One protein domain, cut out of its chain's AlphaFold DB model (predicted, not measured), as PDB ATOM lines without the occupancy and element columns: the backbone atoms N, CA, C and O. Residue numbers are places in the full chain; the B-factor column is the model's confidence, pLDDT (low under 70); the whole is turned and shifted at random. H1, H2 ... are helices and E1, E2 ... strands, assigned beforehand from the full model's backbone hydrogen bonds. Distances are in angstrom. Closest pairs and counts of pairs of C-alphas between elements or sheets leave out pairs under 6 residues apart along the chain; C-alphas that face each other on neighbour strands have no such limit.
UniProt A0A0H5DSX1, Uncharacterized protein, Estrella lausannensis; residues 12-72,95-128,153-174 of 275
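What this domain is: This is residues 12 to 72, 95 to 128 and 153 to 174 of the 275 residues of an uncharacterized protein of Estrella lausannensis (UniProt A0A0H5DSX1). A strongly twisted sheet of four strands has the long helix H2 running along its edge strand E3, with the short H3 packed on H2; H1 only grazes the sheet. Residues 24 to 30, before and into E2, stick out. The printed part has 117 residues with three named helices and six named strands, in the order E1 E2 E3 H1 E4 H2 H3 E5 E6; the sheet, E3 E1 E5 E6, is antiparallel. The class is mixed; the whole is compact, with a radius of gyration of the C-alphas of 14.6 A and spans of 43 by 33 by 27 A.

How they stand to each other: Inner strand E1, residues 12 to 20, is antiparallel to edge strand E3, residues 39 to 48, with N 15 and O 43 within hydrogen-bond range at 2.8 A. E2, residues 30 to 32, and E4, residues 69 to 72, pair with no named strand. H1, residues 52 to 59, grazes the sheet with residues 53 to 57. H2, residues 97 to 113, is on the sheet over E3; their closest C-alphas, Leu 42 and Gln 104, are 5.9 A apart. H3, residues 119 to 122, touches H2, whose residues 105 to 112 alone take part; the closest C-alphas, Leu 108 and Lys 122, are 5.6 A apart. E5, residues 153 to 163, is antiparallel to E1, with N 16 and O 157 at 3.0 A, and forms a hairpin with E6, residues 166 to 173, with N 158 and O 171 at 2.9 A. Every O i to N i+4 pair is within hydrogen-bond range in H1 and H2; H3 is too short for one.

Where its parts are: E1 begins at C-alpha 12 (129.086, 137.773, 161.761) and spans 23.3 A, H2 24.4 A and E5 23.1 A. E6 ends at C-alpha 173 (118.539, 133.275, 146.593).

The domain as a whole: Residues 73 to 94 and 129 to 152 are not printed, with C-alpha gaps of 10.3 A and 10.4 A. No printed residue is under 70 in pLDDT.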
ATOM      1  N   ARG A  12     128.094 137.364 162.770       96.50
ATOM      2  CA  ARG A  12     129.086 137.773 161.761       96.50
ATOM      3  C   ARG A  12     128.594 137.372 160.380       96.50
ATOM      4  O   ARG A  12     128.616 136.183 160.074       96.50
ATOM      5  N   LEU A  13     128.146 138.332 159.582       97.50
ATOM      6  CA  LEU A  13     127.443 138.068 158.330       97.50
ATOM      7  C   LEU A  13     128.260 138.458 157.098       97.50
ATOM      8  O   LEU A  13     129.095 139.366 157.136       97.50
ATOM      9  N   PHE A  14     127.993 137.775 155.992       98.12
ATOM     10  CA  PHE A  14     128.478 138.136 154.664       98.12
ATOM     11  C   PHE A  14     127.565 137.543 153.587       98.12
ATOM     12  O   PHE A  14     126.885 136.545 153.823       98.12
ATOM     13  N   LEU A  15     127.567 138.154 152.407       98.62
ATOM     14  CA  LEU A  15     126.953 137.610 151.202       98.62
ATOM     15  C   LEU A  15     128.022 136.926 150.360       98.62
ATOM     16  O   LEU A  15     129.094 137.496 150.127       98.62
ATOM     17  N   GLY A  16     127.736 135.718 149.890       98.50
ATOM     18  CA  GLY A  16     128.639 134.970 149.027       98.50
ATOM     19  C   GLY A  16     127.898 134.047 148.076       98.50
ATOM     20  O   GLY A  16     126.805 133.577 148.387       98.50
ATOM     21  N   LEU A  17     128.510 133.805 146.924       98.69
ATOM     22  CA  LEU A  17     128.059 132.807 145.964       98.69
ATOM     23  C   LEU A  17     128.606 131.447 146.385       98.69
ATOM     24  O   LEU A  17     129.809 131.318 146.631       98.69
ATOM     25  N   GLU A  18     127.731 130.453 146.466       98.38
ATOM     26  CA  GLU A  18     128.117 129.049 146.586       98.38
ATOM     27  C   GLU A  18     129.083 128.678 145.459       98.38
ATOM     28  O   GLU A  18     128.918 129.121 144.323       98.38
ATOM     29  N   THR A  19     130.097 127.869 145.764       98.19
ATOM     30  CA  THR A  19     131.037 127.380 144.749       98.19
ATOM     31  C   THR A  19     131.038 125.865 144.681       98.19
ATOM     32  O   THR A  19     131.138 125.209 145.718       98.19
ATOM     33  N   SER A  20     131.060 125.311 143.473       97.38
ATOM     34  CA  SER A  20     131.286 123.883 143.229       97.38
ATOM     35  C   SER A  20     132.330 123.679 142.130       97.38
ATOM     36  O   SER A  20     132.584 124.572 141.325       97.38
ATOM     37  N   GLY A  21     132.987 122.523 142.110       95.62
ATOM     38  CA  GLY A  21     133.996 122.190 141.106       95.62
ATOM     39  C   GLY A  21     134.692 120.866 141.422       95.62
ATOM     40  O   GLY A  21     134.450 120.299 142.489       95.62
ATOM     41  N   PRO A  22     135.567 120.370 140.529       94.88
ATOM     42  CA  PRO A  22     136.323 119.142 140.741       94.88
ATOM     43  C   PRO A  22     137.477 119.400 141.710       94.88
ATOM     44  O   PRO A  22     138.640 119.548 141.335       94.88
ATOM     45  N   TRP A  23     137.154 119.569 142.984       94.94
ATOM     46  CA  TRP A  23     138.147 119.854 144.002       94.94
ATOM     47  C   TRP A  23     139.150 118.692 144.132       94.94
ATOM     48  O   TRP A  23     138.744 117.528 144.125       94.94
ATOM     49  N   PRO A  24     140.460 118.965 144.290       92.31
ATOM     50  CA  PRO A  24     141.457 117.928 144.499       92.31
ATOM     51  C   PRO A  24     141.089 117.010 145.665       92.31
ATOM     52  O   PRO A  24     140.970 117.461 146.806       92.31
ATOM     53  N   ALA A  25     141.001 115.706 145.394       91.38
ATOM     54  CA  ALA A  25     140.709 114.696 146.413       91.38
ATOM     55  C   ALA A  25     141.716 114.727 147.578       91.38
ATOM     56  O   ALA A  25     141.380 114.424 148.723       91.38
ATOM     57  N   LYS A  26     142.963 115.124 147.292       94.31
ATOM     58  CA  LYS A  26     144.015 115.331 148.287       94.31
ATOM     59  C   LYS A  26     144.552 116.754 148.203       94.31
ATOM     60  O   LYS A  26     145.347 117.081 147.325       94.31
ATOM     61  N   MET A  27     144.155 117.576 149.165       94.88
ATOM     62  CA  MET A  27     144.686 118.926 149.334       94.88
ATOM     63  C   MET A  27     146.034 118.903 150.082       94.88
ATOM     64  O   MET A  27     146.236 118.044 150.947       94.88
ATOM     65  N   PRO A  28     146.958 119.841 149.801       95.94
ATOM     66  CA  PRO A  28     148.158 120.036 150.613       95.94
ATOM     67  C   PRO A  28     147.830 120.443 152.059       95.94
ATOM     68  O   PRO A  28     146.712 120.846 152.380       95.94
ATOM     69  N   ASN A  29     148.825 120.376 152.948       95.12
ATOM     70  CA  ASN A  29     148.637 120.679 154.368       95.12
ATOM     71  C   ASN A  29     148.083 122.099 154.595       95.12
ATOM     72  O   ASN A  29     148.621 123.091 154.092       95.12
ATOM     73  N   GLY A  30     147.032 122.191 155.412       94.50
ATOM     74  CA  GLY A  30     146.399 123.443 155.811       94.50
ATOM     75  C   GLY A  30     145.157 123.223 156.675       94.50
ATOM     76  O   GLY A  30     144.662 122.101 156.780       94.50
ATOM     77  N   ARG A  31     144.601 124.289 157.269       95.44
ATOM     78  CA  ARG A  31     143.233 124.228 157.821       95.44
ATOM     79  C   ARG A  31     142.231 124.358 156.679       95.44
ATOM     80  O   ARG A  31     141.845 125.475 156.331       95.44
ATOM     81  N   ILE A  32     141.893 123.223 156.073       95.88
ATOM     82  CA  ILE A  32     141.040 123.139 154.884       95.88
ATOM     83  C   ILE A  32     139.622 123.617 155.200       95.88
ATOM     84  O   ILE A  32     139.054 123.266 156.234       95.88
ATOM     85  N   ILE A  33     139.060 124.419 154.299       95.88
ATOM     86  CA  ILE A  33     137.644 124.772 154.305       95.88
ATOM     87  C   ILE A  33     136.871 123.611 153.657       95.88
ATOM     88  O   ILE A  33     137.185 123.254 152.510       95.88
ATOM     89  N   PRO A  34     135.895 123.010 154.369       94.69
ATOM     90  CA  PRO A  34     135.016 121.984 153.812       94.69
ATOM     91  C   PRO A  34     134.337 122.461 152.530       94.69
ATOM     92  O   PRO A  34     134.079 123.652 152.379       94.69
ATOM     93  N   GLU A  35     134.034 121.548 151.611       95.62
ATOM     94  CA  GLU A  35     133.552 121.912 150.269       95.62
ATOM     95  C   GLU A  35     132.245 122.701 150.313       95.62
ATOM     96  O   GLU A  35     132.140 123.746 149.684       95.62
ATOM     97  N   ASN A  36     131.311 122.278 151.167       94.75
ATOM     98  CA  ASN A  36     130.046 122.970 151.426       94.75
ATOM     99  C   ASN A  36     130.203 124.346 152.107       94.75
ATOM    100  O   ASN A  36     129.228 125.077 152.255       94.75
ATOM    101  N   GLY A  37     131.407 124.692 152.565       95.56
ATOM    102  CA  GLY A  37     131.748 126.007 153.104       95.56
ATOM    103  C   GLY A  37     132.519 126.891 152.121       95.56
ATOM    104  O   GLY A  37     132.820 128.043 152.453       95.56
ATOM    105  N   ARG A  38     132.881 126.381 150.938       97.56
ATOM    106  CA  ARG A  38     133.585 127.153 149.908       97.56
ATOM    107  C   ARG A  38     132.594 128.073 149.205       97.56
ATOM    108  O   ARG A  38     131.483 127.679 148.865       97.56
ATOM    109  N   HIS A  39     133.000 129.323 149.042       98.44
ATOM    110  CA  HIS A  39     132.176 130.365 148.454       98.44
ATOM    111  C   HIS A  39     133.058 131.485 147.893       98.44
ATOM    112  O   HIS A  39     134.193 131.684 148.348       98.44
ATOM    113  N   ALA A  40     132.504 132.261 146.967       98.44
ATOM    114  CA  ALA A  40     133.051 133.540 146.533       98.44
ATOM    115  C   ALA A  40     132.326 134.671 147.277       98.44
ATOM    116  O   ALA A  40     131.140 134.916 147.060       98.44
ATOM    117  N   THR A  41     133.011 135.342 148.208       98.38
ATOM    118  CA  THR A  41     132.410 136.442 148.987       98.38
ATOM    119  C   THR A  41     132.162 137.655 148.090       98.38
ATOM    120  O   THR A  41     133.098 138.133 147.457       98.38
ATOM    121  N   LEU A  42     130.942 138.202 148.100       98.38
ATOM    122  CA  LEU A  42     130.601 139.454 147.413       98.38
ATOM    123  C   LEU A  42     130.730 140.664 148.344       98.38
ATOM    124  O   LEU A  42     131.318 141.678 147.971       98.38
ATOM    125  N   VAL A  43     130.194 140.552 149.565       98.12
ATOM    126  CA  VAL A  43     130.185 141.633 150.561       98.12
ATOM    127  C   VAL A  43     130.328 141.054 151.964       98.12
ATOM    128  O   VAL A  43     129.568 140.174 152.358       98.12
ATOM    129  N   PHE A  44     131.274 141.574 152.748       97.38
ATOM    130  CA  PHE A  44     131.384 141.281 154.177       97.38
ATOM    131  C   PHE A  44     130.630 142.346 154.977       97.38
ATOM    132  O   PHE A  44     130.885 143.532 154.799       97.38
ATOM    133  N   LEU A  45     129.710 141.926 155.847       97.06
ATOM    134  CA  LEU A  45     128.793 142.819 156.573       97.06
ATOM    135  C   LEU A  45     129.204 143.013 158.041       97.06
ATOM    136  O   LEU A  45     128.605 143.799 158.770       97.06
ATOM    137  N   GLY A  46     130.212 142.269 158.506       95.12
ATOM    138  CA  GLY A  46     130.686 142.356 159.881       95.12
ATOM    139  C   GLY A  46     129.675 141.827 160.894       95.12
ATOM    140  O   GLY A  46     128.970 140.852 160.640       95.12
ATOM    141  N   LEU A  47     129.676 142.418 162.090       95.81
ATOM    142  CA  LEU A  47     128.793 142.025 163.185       95.81
ATOM    143  C   LEU A  47     127.446 142.748 163.056       95.81
ATOM    144  O   LEU A  47     127.372 143.958 163.245       95.81
ATOM    145  N   VAL A  48     126.382 141.998 162.794       95.12
ATOM    146  CA  VAL A  48     125.021 142.508 162.611       95.12
ATOM    147  C   VAL A  48     124.137 142.056 163.770       95.12
ATOM    148  O   VAL A  48     124.129 140.883 164.141       95.12
ATOM    149  N   GLN A  49     123.394 142.989 164.364       92.88
ATOM    150  CA  GLN A  49     122.435 142.688 165.433       92.88
ATOM    151  C   GLN A  49     121.220 141.934 164.881       92.88
ATOM    152  O   GLN A  49     120.797 142.196 163.755       92.88
ATOM    153  N   GLY A  50     120.646 141.025 165.676       86.00
ATOM    154  CA  GLY A  50     119.593 140.104 165.225       86.00
ATOM    155  C   GLY A  50     118.386 140.792 164.579       86.00
ATOM    156  O   GLY A  50     117.914 140.336 163.541       86.00
ATOM    157  N   GLU A  51     117.949 141.928 165.124       86.75
ATOM    158  CA  GLU A  51     116.794 142.678 164.606       86.75
ATOM    159  C   GLU A  51     116.996 143.191 163.172       86.75
ATOM    160  O   GLU A  51     116.057 143.212 162.379       86.75
ATOM    161  N   ARG A  52     118.242 143.503 162.786       91.38
ATOM    162  CA  ARG A  52     118.577 143.994 161.438       91.38
ATOM    163  C   ARG A  52     118.678 142.881 160.393       91.38
ATOM    164  O   ARG A  52     118.842 143.160 159.209       91.38
ATOM    165  N   LEU A  53     118.581 141.609 160.796       90.94
ATOM    166  CA  LEU A  53     118.693 140.477 159.874       90.94
ATOM    167  C   LEU A  53     117.534 140.442 158.869       90.94
ATOM    168  O   LEU A  53     117.754 140.193 157.686       90.94
ATOM    169  N   LYS A  54     116.302 140.694 159.332       90.56
ATOM    170  CA  LYS A  54     115.113 140.697 158.463       90.56
ATOM    171  C   LYS A  54     115.164 141.833 157.448       90.56
ATOM    172  O   LYS A  54     114.843 141.613 156.285       90.56
ATOM    173  N   GLU A  55     115.604 143.013 157.884       92.25
ATOM    174  CA  GLU A  55     115.837 144.165 157.008       92.25
ATOM    175  C   GLU A  55     116.835 143.798 155.908       92.25
ATOM    176  O   GLU A  55     116.564 144.023 154.733       92.25
ATOM    177  N   LEU A  56     117.948 143.159 156.287       93.69
ATOM    178  CA  LEU A  56     119.000 142.762 155.360       93.69
ATOM    179  C   LEU A  56     118.491 141.802 154.281       93.69
ATOM    180  O   LEU A  56     118.767 141.999 153.100       93.69
ATOM    181  N   VAL A  57     117.714 140.789 154.667       94.94
ATOM    182  CA  VAL A  57     117.098 139.862 153.705       94.94
ATOM    183  C   VAL A  57     116.129 140.597 152.777       94.94
ATOM    184  O   VAL A  57     116.177 140.382 151.572       94.94
ATOM    185  N   GLY A  58     115.291 141.490 153.315       95.88
ATOM    186  CA  GLY A  58     114.302 142.233 152.528       95.88
ATOM    187  C   GLY A  58     114.902 143.233 151.535       95.88
ATOM    188  O   GLY A  58     114.306 143.468 150.488       95.88
ATOM    189  N   MET A  59     116.070 143.808 151.838       96.06
ATOM    190  CA  MET A  59     116.745 144.765 150.950       96.06
ATOM    191  C   MET A  59     117.674 144.110 149.924       96.06
ATOM    192  O   MET A  59     118.008 144.747 148.930       96.06
ATOM    193  N   THR A  60     118.130 142.875 150.161       97.88
ATOM    194  CA  THR A  60     119.105 142.225 149.275       97.88
ATOM    195  C   THR A  60     118.419 141.814 147.968       97.88
ATOM    196  O   THR A  60     117.548 140.939 147.996       97.88
ATOM    197  N   PRO A  61     118.792 142.399 146.814       97.81
ATOM    198  CA  PRO A  61     118.232 141.981 145.537       97.81
ATOM    199  C   PRO A  61     118.702 140.559 145.198       97.81
ATOM    200  O   PRO A  61     119.853 140.232 145.489       97.81
ATOM    201  N   PRO A  62     117.879 139.714 144.554       97.94
ATOM    202  CA  PRO A  62     118.354 138.439 144.024       97.94
ATOM    203  C   PRO A  62     119.423 138.661 142.936       97.94
ATOM    204  O   PRO A  62     119.475 139.744 142.341       97.94
ATOM    205  N   PRO A  63     120.262 137.652 142.639       97.81
ATOM    206  CA  PRO A  63     121.156 137.700 141.489       97.81
ATOM    207  C   PRO A  63     120.381 137.962 140.183       97.81
ATOM    208  O   PRO A  63     119.312 137.384 139.988       97.81
ATOM    209  N   PRO A  64     120.897 138.805 139.271       97.19
ATOM    210  CA  PRO A  64     120.230 139.121 138.007       97.19
ATOM    211  C   PRO A  64     120.414 138.040 136.924       97.19
ATOM    212  O   PRO A  64     119.912 138.207 135.812       97.19
ATOM    213  N   TRP A  65     121.130 136.953 137.223       96.75
ATOM    214  CA  TRP A  65     121.297 135.789 136.353       96.75
ATOM    215  C   TRP A  65     120.495 134.589 136.896       96.75
ATOM    216  O   TRP A  65     120.569 134.287 138.089       96.75
ATOM    217  N   PRO A  66     119.727 133.884 136.047       97.00
ATOM    218  CA  PRO A  66     118.934 132.724 136.447       97.00
ATOM    219  C   PRO A  66     119.739 131.417 136.531       97.00
ATOM    220  O   PRO A  66     119.286 130.485 137.194       97.00
ATOM    221  N   VAL A  67     120.905 131.334 135.877       98.31
ATOM    222  CA  VAL A  67     121.789 130.152 135.838       98.31
ATOM    223  C   VAL A  67     123.136 130.499 136.472       98.31
ATOM    224  O   VAL A  67     123.588 131.638 136.362       98.31
ATOM    225  N   GLY A  68     123.743 129.542 137.180       98.12
ATOM    226  CA  GLY A  68     125.047 129.717 137.816       98.12
ATOM    227  C   GLY A  68     126.126 130.056 136.789       98.12
ATOM    228  O   GLY A  68     125.997 129.693 135.628       98.12
ATOM    229  N   LEU A  69     127.167 130.762 137.225       98.19
ATOM    230  CA  LEU A  69     128.213 131.278 136.341       98.19
ATOM    231  C   LEU A  69     129.431 130.354 136.312       98.19
ATOM    232  O   LEU A  69     129.871 129.869 137.359       98.19
ATOM    233  N   GLY A  70     130.031 130.190 135.139       97.94
ATOM    234  CA  GLY A  70     131.318 129.541 134.953       97.94
ATOM    235  C   GLY A  70     132.515 130.450 135.238       97.94
ATOM    236  O   GLY A  70     132.640 131.560 134.712       97.94
ATOM    237  N   ALA A  71     133.447 129.952 136.048       98.38
ATOM    238  CA  ALA A  71     134.734 130.581 136.308       98.38
ATOM    239  C   ALA A  71     135.888 129.590 136.121       98.38
ATOM    240  O   ALA A  71     135.747 128.394 136.372       98.38
ATOM    241  N   LEU A  72     137.059 130.092 135.741       98.31
ATOM    242  CA  LEU A  72     138.306 129.338 135.723       98.31
ATOM    243  C   LEU A  72     139.155 129.721 136.936       98.31
ATOM    244  O   LEU A  72     139.451 130.894 137.151       98.31
ATOM    245  N   GLU A  95     131.995 134.107 131.656       94.69
ATOM    246  CA  GLU A  95     130.749 134.711 131.199       94.69
ATOM    247  C   GLU A  95     130.252 135.738 132.227       94.69
ATOM    248  O   GLU A  95     130.669 135.728 133.389       94.69
ATOM    249  N   ASN A  96     129.362 136.642 131.800       94.56
ATOM    250  CA  ASN A  96     128.637 137.588 132.663       94.56
ATOM    251  C   ASN A  96     129.508 138.371 133.668       94.56
ATOM    252  O   ASN A  96     129.026 138.825 134.707       94.56
ATOM    253  N   ARG A  97     130.796 138.576 133.354       96.75
ATOM    254  CA  ARG A  97     131.749 139.261 134.237       96.75
ATOM    255  C   ARG A  97     131.267 140.660 134.604       96.75
ATOM    256  O   ARG A  97     131.243 141.011 135.779       96.75
ATOM    257  N   GLU A  98     130.872 141.447 133.609       97.44
ATOM    258  CA  GLU A  98     130.385 142.814 133.824       97.44
ATOM    259  C   GLU A  98     129.134 142.828 134.707       97.44
ATOM    260  O   GLU A  98     129.023 143.655 135.609       97.44
ATOM    261  N   GLN A  99     128.233 141.860 134.513       97.31
ATOM    262  CA  GLN A  99     127.011 141.734 135.299       97.31
ATOM    263  C   GLN A  99     127.304 141.382 136.765       97.31
ATOM    264  O   GLN A  99     126.725 141.997 137.660       97.31
ATOM    265  N   LEU A 100     128.226 140.447 137.033       98.06
ATOM    266  CA  LEU A 100     128.652 140.111 138.396       98.06
ATOM    267  C   LEU A 100     129.307 141.308 139.092       98.06
ATOM    268  O   LEU A 100     129.020 141.574 140.259       98.06
ATOM    269  N   PHE A 101     130.176 142.034 138.387       98.31
ATOM    270  CA  PHE A 101     130.871 143.197 138.938       98.31
ATOM    271  C   PHE A 101     129.884 144.330 139.246       98.31
ATOM    272  O   PHE A 101     129.870 144.830 140.369       98.31
ATOM    273  N   ALA A 102     128.989 144.659 138.311       98.31
ATOM    274  CA  ALA A 102     127.939 145.652 138.529       98.31
ATOM    275  C   ALA A 102     127.014 145.259 139.694       98.31
ATOM    276  O   ALA A 102     126.660 146.092 140.531       98.31
ATOM    277  N   TYR A 103     126.655 143.976 139.795       98.56
ATOM    278  CA  TYR A 103     125.860 143.468 140.907       98.56
ATOM    279  C   TYR A 103     126.593 143.623 142.246       98.56
ATOM    280  O   TYR A 103     126.025 144.155 143.201       98.56
ATOM    281  N   GLN A 104     127.871 143.255 142.320       98.44
ATOM    282  CA  GLN A 104     128.685 143.407 143.525       98.44
ATOM    283  C   GLN A 104     128.822 144.881 143.956       98.44
ATOM    284  O   GLN A 104     128.647 145.194 145.138       98.44
ATOM    285  N   GLU A 105     129.044 145.797 143.011       98.31
ATOM    286  CA  GLU A 105     129.095 147.240 143.273       98.31
ATOM    287  C   GLU A 105     127.752 147.794 143.770       98.31
ATOM    288  O   GLU A 105     127.718 148.656 144.660       98.31
ATOM    289  N   SER A 106     126.640 147.282 143.232       98.38
ATOM    290  CA  SER A 106     125.292 147.646 143.674       98.38
ATOM    291  C   SER A 106     125.039 147.212 145.121       98.38
ATOM    292  O   SER A 106     124.574 148.025 145.923       98.38
ATOM    293  N   LEU A 107     125.451 145.993 145.497       98.38
ATOM    294  CA  LEU A 107     125.364 145.496 146.871       98.38
ATOM    295  C   LEU A 107     126.223 146.347 147.813       98.38
ATOM    296  O   LEU A 107     125.737 146.792 148.851       98.38
ATOM    297  N   LEU A 108     127.482 146.629 147.456       98.19
ATOM    298  CA  LEU A 108     128.346 147.498 148.262       98.19
ATOM    299  C   LEU A 108     127.744 148.893 148.444       98.19
ATOM    300  O   LEU A 108     127.819 149.458 149.531       98.19
ATOM    301  N   SER A 109     127.158 149.462 147.391       97.81
ATOM    302  CA  SER A 109     126.534 150.783 147.451       97.81
ATOM    303  C   SER A 109     125.310 150.793 148.360       97.81
ATOM    304  O   SER A 109     125.218 151.678 149.211       97.81
ATOM    305  N   LEU A 110     124.436 149.793 148.230       97.94
ATOM    306  CA  LEU A 110     123.270 149.595 149.089       97.94
ATOM    307  C   LEU A 110     123.687 149.454 150.558       97.94
ATOM    308  O   LEU A 110     123.290 150.250 151.403       97.94
ATOM    309  N   PHE A 111     124.558 148.493 150.870       97.44
ATOM    310  CA  PHE A 111     124.952 148.221 152.253       97.44
ATOM    311  C   PHE A 111     125.825 149.317 152.867       97.44
ATOM    312  O   PHE A 111     125.856 149.457 154.090       97.44
ATOM    313  N   CYS A 112     126.511 150.120 152.052       97.38
ATOM    314  CA  CYS A 112     127.195 151.317 152.527       97.38
ATOM    315  C   CYS A 112     126.203 152.425 152.906       97.38
ATOM    316  O   CYS A 112     126.409 153.083 153.924       97.38
ATOM    317  N   ALA A 113     125.134 152.626 152.126       97.12
ATOM    318  CA  ALA A 113     124.086 153.600 152.444       97.12
ATOM    319  C   ALA A 113     123.337 153.232 153.738       97.12
ATOM    320  O   ALA A 113     123.055 154.098 154.558       97.12
ATOM    321  N   GLU A 114     123.126 151.934 153.963       96.19
ATOM    322  CA  GLU A 114     122.475 151.378 155.159       96.19
ATOM    323  C   GLU A 114     123.424 151.205 156.369       96.19
ATOM    324  O   GLU A 114     123.049 150.666 157.418       96.19
ATOM    325  N   GLY A 115     124.685 151.631 156.240       95.31
ATOM    326  CA  GLY A 115     125.671 151.620 157.324       95.31
ATOM    327  C   GLY A 115     126.171 150.233 157.749       95.31
ATOM    328  O   GLY A 115     126.696 150.094 158.854       95.31
ATOM    329  N   PHE A 116     126.011 149.202 156.914       95.19
ATOM    330  CA  PHE A 116     126.603 147.874 157.136       95.19
ATOM    331  C   PHE A 116     128.041 147.773 156.614       95.19
ATOM    332  O   PHE A 116     128.834 146.998 157.141       95.19
ATOM    333  N   VAL A 117     128.373 148.546 155.578       96.88
ATOM    334  CA  VAL A 117     129.689 148.565 154.927       96.88
ATOM    335  C   VAL A 117     130.292 149.959 155.057       96.88
ATOM    336  O   VAL A 117     129.610 150.967 154.881       96.88
ATOM    337  N   THR A 118     131.585 150.045 155.354       96.62
ATOM    338  CA  THR A 118     132.281 151.334 155.433       96.62
ATOM    339  C   THR A 118     132.642 151.872 154.039       96.62
ATOM    340  O   THR A 118     132.910 151.089 153.124       96.62
ATOM    341  N   PRO A 119     132.788 153.201 153.858       96.62
ATOM    342  CA  PRO A 119     133.266 153.770 152.591       96.62
ATOM    343  C   PRO A 119     134.619 153.204 152.138       96.62
ATOM    344  O   PRO A 119     134.864 153.038 150.947       96.62
ATOM    345  N   ARG A 120     135.487 152.854 153.099       95.94
ATOM    346  CA  ARG A 120     136.779 152.209 152.837       95.94
ATOM    347  C   ARG A 120     136.622 150.799 152.276       95.94
ATOM    348  O   ARG A 120     137.413 150.396 151.435       95.94
ATOM    349  N   GLU A 121     135.668 150.020 152.776       93.75
ATOM    350  CA  GLU A 121     135.393 148.682 152.246       93.75
ATOM    351  C   GLU A 121     134.780 148.764 150.851       93.75
ATOM    352  O   GLU A 121     135.212 148.023 149.971       93.75
ATOM    353  N   LYS A 122     133.871 149.724 150.625       95.56
ATOM    354  CA  LYS A 122     133.295 150.011 149.306       95.56
ATOM    355  C   LYS A 122     134.357 150.364 148.259       95.56
ATOM    356  O   LYS A 122     134.205 150.001 147.102       95.56
ATOM    357  N   SER A 123     135.431 151.058 148.644       94.56
ATOM    358  CA  SER A 123     136.485 151.474 147.710       94.56
ATOM    359  C   SER A 123     137.499 150.375 147.365       94.56
ATOM    360  O   SER A 123     138.466 150.647 146.656       94.56
ATOM    361  N   ARG A 124     137.370 149.160 147.914       94.25
ATOM    362  CA  ARG A 124     138.295 148.059 147.607       94.25
ATOM    363  C   ARG A 124     137.914 147.425 146.276       94.25
ATOM    364  O   ARG A 124     136.752 147.112 146.056       94.25
ATOM    365  N   HIS A 125     138.911 147.158 145.437       95.44
ATOM    366  CA  HIS A 125     138.692 146.392 144.215       95.44
ATOM    367  C   HIS A 125     138.175 144.990 144.536       95.44
ATOM    368  O   HIS A 125     138.715 144.297 145.408       95.44
ATOM    369  N   PHE A 126     137.138 144.583 143.810       97.31
ATOM    370  CA  PHE A 126     136.622 143.230 143.871       97.31
ATOM    371  C   PHE A 126     137.616 142.277 143.201       97.31
ATOM    372  O   PHE A 126     137.969 142.441 142.035       97.31
ATOM    373  N   LEU A 127     138.084 141.296 143.970       97.31
ATOM    374  CA  LEU A 127     138.951 140.218 143.509       97.31
ATOM    375  C   LEU A 127     138.166 138.917 143.681       97.31
ATOM    376  O   LEU A 127     138.098 138.430 144.812       97.31
ATOM    377  N   PRO A 128     137.536 138.372 142.629       98.19
ATOM    378  CA  PRO A 128     136.817 137.109 142.718       98.19
ATOM    379  C   PRO A 128     137.779 135.983 143.104       98.19
ATOM    380  O   PRO A 128     138.778 135.731 142.434       98.19
ATOM    381  N   LEU A 153     129.862 129.177 140.074       98.56
ATOM    382  CA  LEU A 153     129.289 130.097 141.052       98.56
ATOM    383  C   LEU A 153     127.765 129.959 141.039       98.56
ATOM    384  O   LEU A 153     127.108 130.352 140.078       98.56
ATOM    385  N   GLY A 154     127.219 129.357 142.091       98.00
ATOM    386  CA  GLY A 154     125.814 128.978 142.196       98.00
ATOM    387  C   GLY A 154     124.957 129.996 142.942       98.00
ATOM    388  O   GLY A 154     125.011 131.203 142.694       98.00
ATOM    389  N   SER A 155     124.134 129.480 143.855       98.31
ATOM    390  CA  SER A 155     123.183 130.272 144.632       98.31
ATOM    391  C   SER A 155     123.881 131.359 145.449       98.31
ATOM    392  O   SER A 155     124.980 131.171 145.976       98.31
ATOM    393  N   LEU A 156     123.218 132.504 145.600       98.75
ATOM    394  CA  LEU A 156     123.648 133.522 146.551       98.75
ATOM    395  C   LEU A 156     123.128 133.154 147.933       98.75
ATOM    396  O   LEU A 156     121.948 132.846 148.098       98.75
ATOM    397  N   HIS A 157     123.979 133.274 148.942       98.62
ATOM    398  CA  HIS A 157     123.577 133.083 150.324       98.62
ATOM    399  C   HIS A 157     123.981 134.257 151.197       98.62
ATOM    400  O   HIS A 157     125.063 134.833 151.054       98.62
ATOM    401  N   LEU A 158     123.126 134.541 152.174       98.50
ATOM    402  CA  LEU A 158     123.504 135.264 153.373       98.50
ATOM    403  C   LEU A 158     124.053 134.249 154.368       98.50
ATOM    404  O   LEU A 158     123.295 133.456 154.922       98.50
ATOM    405  N   TYR A 159     125.356 134.275 154.603       98.19
ATOM    406  CA  TYR A 159     126.022 133.357 155.513       98.19
ATOM    407  C   TYR A 159     126.217 133.964 156.900       98.19
ATOM    408  O   TYR A 159     126.526 135.147 157.046       98.19
ATOM    409  N   GLU A 160     126.138 133.112 157.919       97.31
ATOM    410  CA  GLU A 160     126.700 133.358 159.242       97.31
ATOM    411  C   GLU A 160     128.068 132.685 159.370       97.31
ATOM    412  O   GLU A 160     128.227 131.503 159.064       97.31
ATOM    413  N   SER A 161     129.065 133.424 159.860       95.94
ATOM    414  CA  SER A 161     130.370 132.884 160.227       95.94
ATOM    415  C   SER A 161     130.391 132.463 161.694       95.94
ATOM    416  O   SER A 161     130.413 133.310 162.588       95.94
ATOM    417  N   LEU A 162     130.474 131.154 161.938       93.06
ATOM    418  CA  LEU A 162     130.493 130.561 163.284       93.06
ATOM    419  C   LEU A 162     131.906 130.489 163.898       93.06
ATOM    420  O   LEU A 162     132.101 129.965 164.993       93.06
ATOM    421  N   GLY A 163     132.914 131.022 163.202       88.44
ATOM    422  CA  GLY A 163     134.323 130.826 163.540       88.44
ATOM    423  C   GLY A 163     134.881 129.515 162.977       88.44
ATOM    424  O   GLY A 163     134.174 128.720 162.368       88.44
ATOM    425  N   GLY A 164     136.200 129.324 163.086       83.44
ATOM    426  CA  GLY A 164     136.856 128.080 162.654       83.44
ATOM    427  C   GLY A 164     136.675 127.707 161.173       83.44
ATOM    428  O   GLY A 164     136.770 126.533 160.846       83.44
ATOM    429  N   SER A 165     136.398 128.678 160.291       84.69
ATOM    430  CA  SER A 165     136.031 128.453 158.876       84.69
ATOM    431  C   SER A 165     134.711 127.707 158.650       84.69
ATOM    432  O   SER A 165     134.504 127.173 157.565       84.69
ATOM    433  N   THR A 166     133.826 127.671 159.646       91.56
ATOM    434  CA  THR A 166     132.475 127.123 159.495       91.56
ATOM    435  C   THR A 166     131.508 128.244 159.133       91.56
ATOM    436  O   THR A 166     131.506 129.304 159.772       91.56
ATOM    437  N   TYR A 167     130.695 128.005 158.106       95.00
ATOM    438  CA  TYR A 167     129.676 128.936 157.637       95.00
ATOM    439  C   TYR A 167     128.336 128.222 157.514       95.00
ATOM    440  O   TYR A 167     128.290 127.035 157.189       95.00
ATOM    441  N   THR A 168     127.249 128.942 157.764       96.12
ATOM    442  CA  THR A 168     125.890 128.406 157.631       96.12
ATOM    443  C   THR A 168     125.034 129.394 156.850       96.12
ATOM    444  O   THR A 168     125.009 130.570 157.223       96.12
ATOM    445  N   PRO A 169     124.354 128.970 155.770       97.50
ATOM    446  CA  PRO A 169     123.426 129.841 155.064       97.50
ATOM    447  C   PRO A 169     122.217 130.134 155.964       97.50
ATOM    448  O   PRO A 169     121.572 129.224 156.479       97.50
ATOM    449  N   LEU A 170     121.924 131.415 156.169       96.75
ATOM    450  CA  LEU A 170     120.730 131.904 156.863       96.75
ATOM    451  C   LEU A 170     119.572 132.155 155.896       96.75
ATOM    452  O   LEU A 170     118.410 132.013 156.265       96.75
ATOM    453  N   HIS A 171     119.899 132.566 154.674       98.06
ATOM    454  CA  HIS A 171     118.954 132.801 153.593       98.06
ATOM    455  C   HIS A 171     119.641 132.522 152.256       98.06
ATOM    456  O   HIS A 171     120.856 132.708 152.143       98.06
ATOM    457  N   SER A 172     118.866 132.094 151.263       98.25
ATOM    458  CA  SER A 172     119.368 131.685 149.951       98.25
ATOM    459  C   SER A 172     118.506 132.288 148.852       98.25
ATOM    460  O   SER A 172     117.286 132.139 148.881       98.25
ATOM    461  N   TRP A 173     119.148 132.898 147.862       98.44
ATOM    462  CA  TRP A 173     118.539 133.275 146.593       98.44
ATOM    463  C   TRP A 173     118.993 132.244 145.556       98.44
ATOM    464  O   TRP A 173     120.154 132.285 145.130       98.44
ATOM    465  N   PRO A 174     118.132 131.265 145.230       97.88
ATOM    466  CA  PRO A 174     118.526 130.131 144.415       97.88
ATOM    467  C   PRO A 174     118.822 130.563 142.983       97.88
ATOM    468  O   PRO A 174     118.140 131.419 142.421       97.88
TER     469      PRO A 174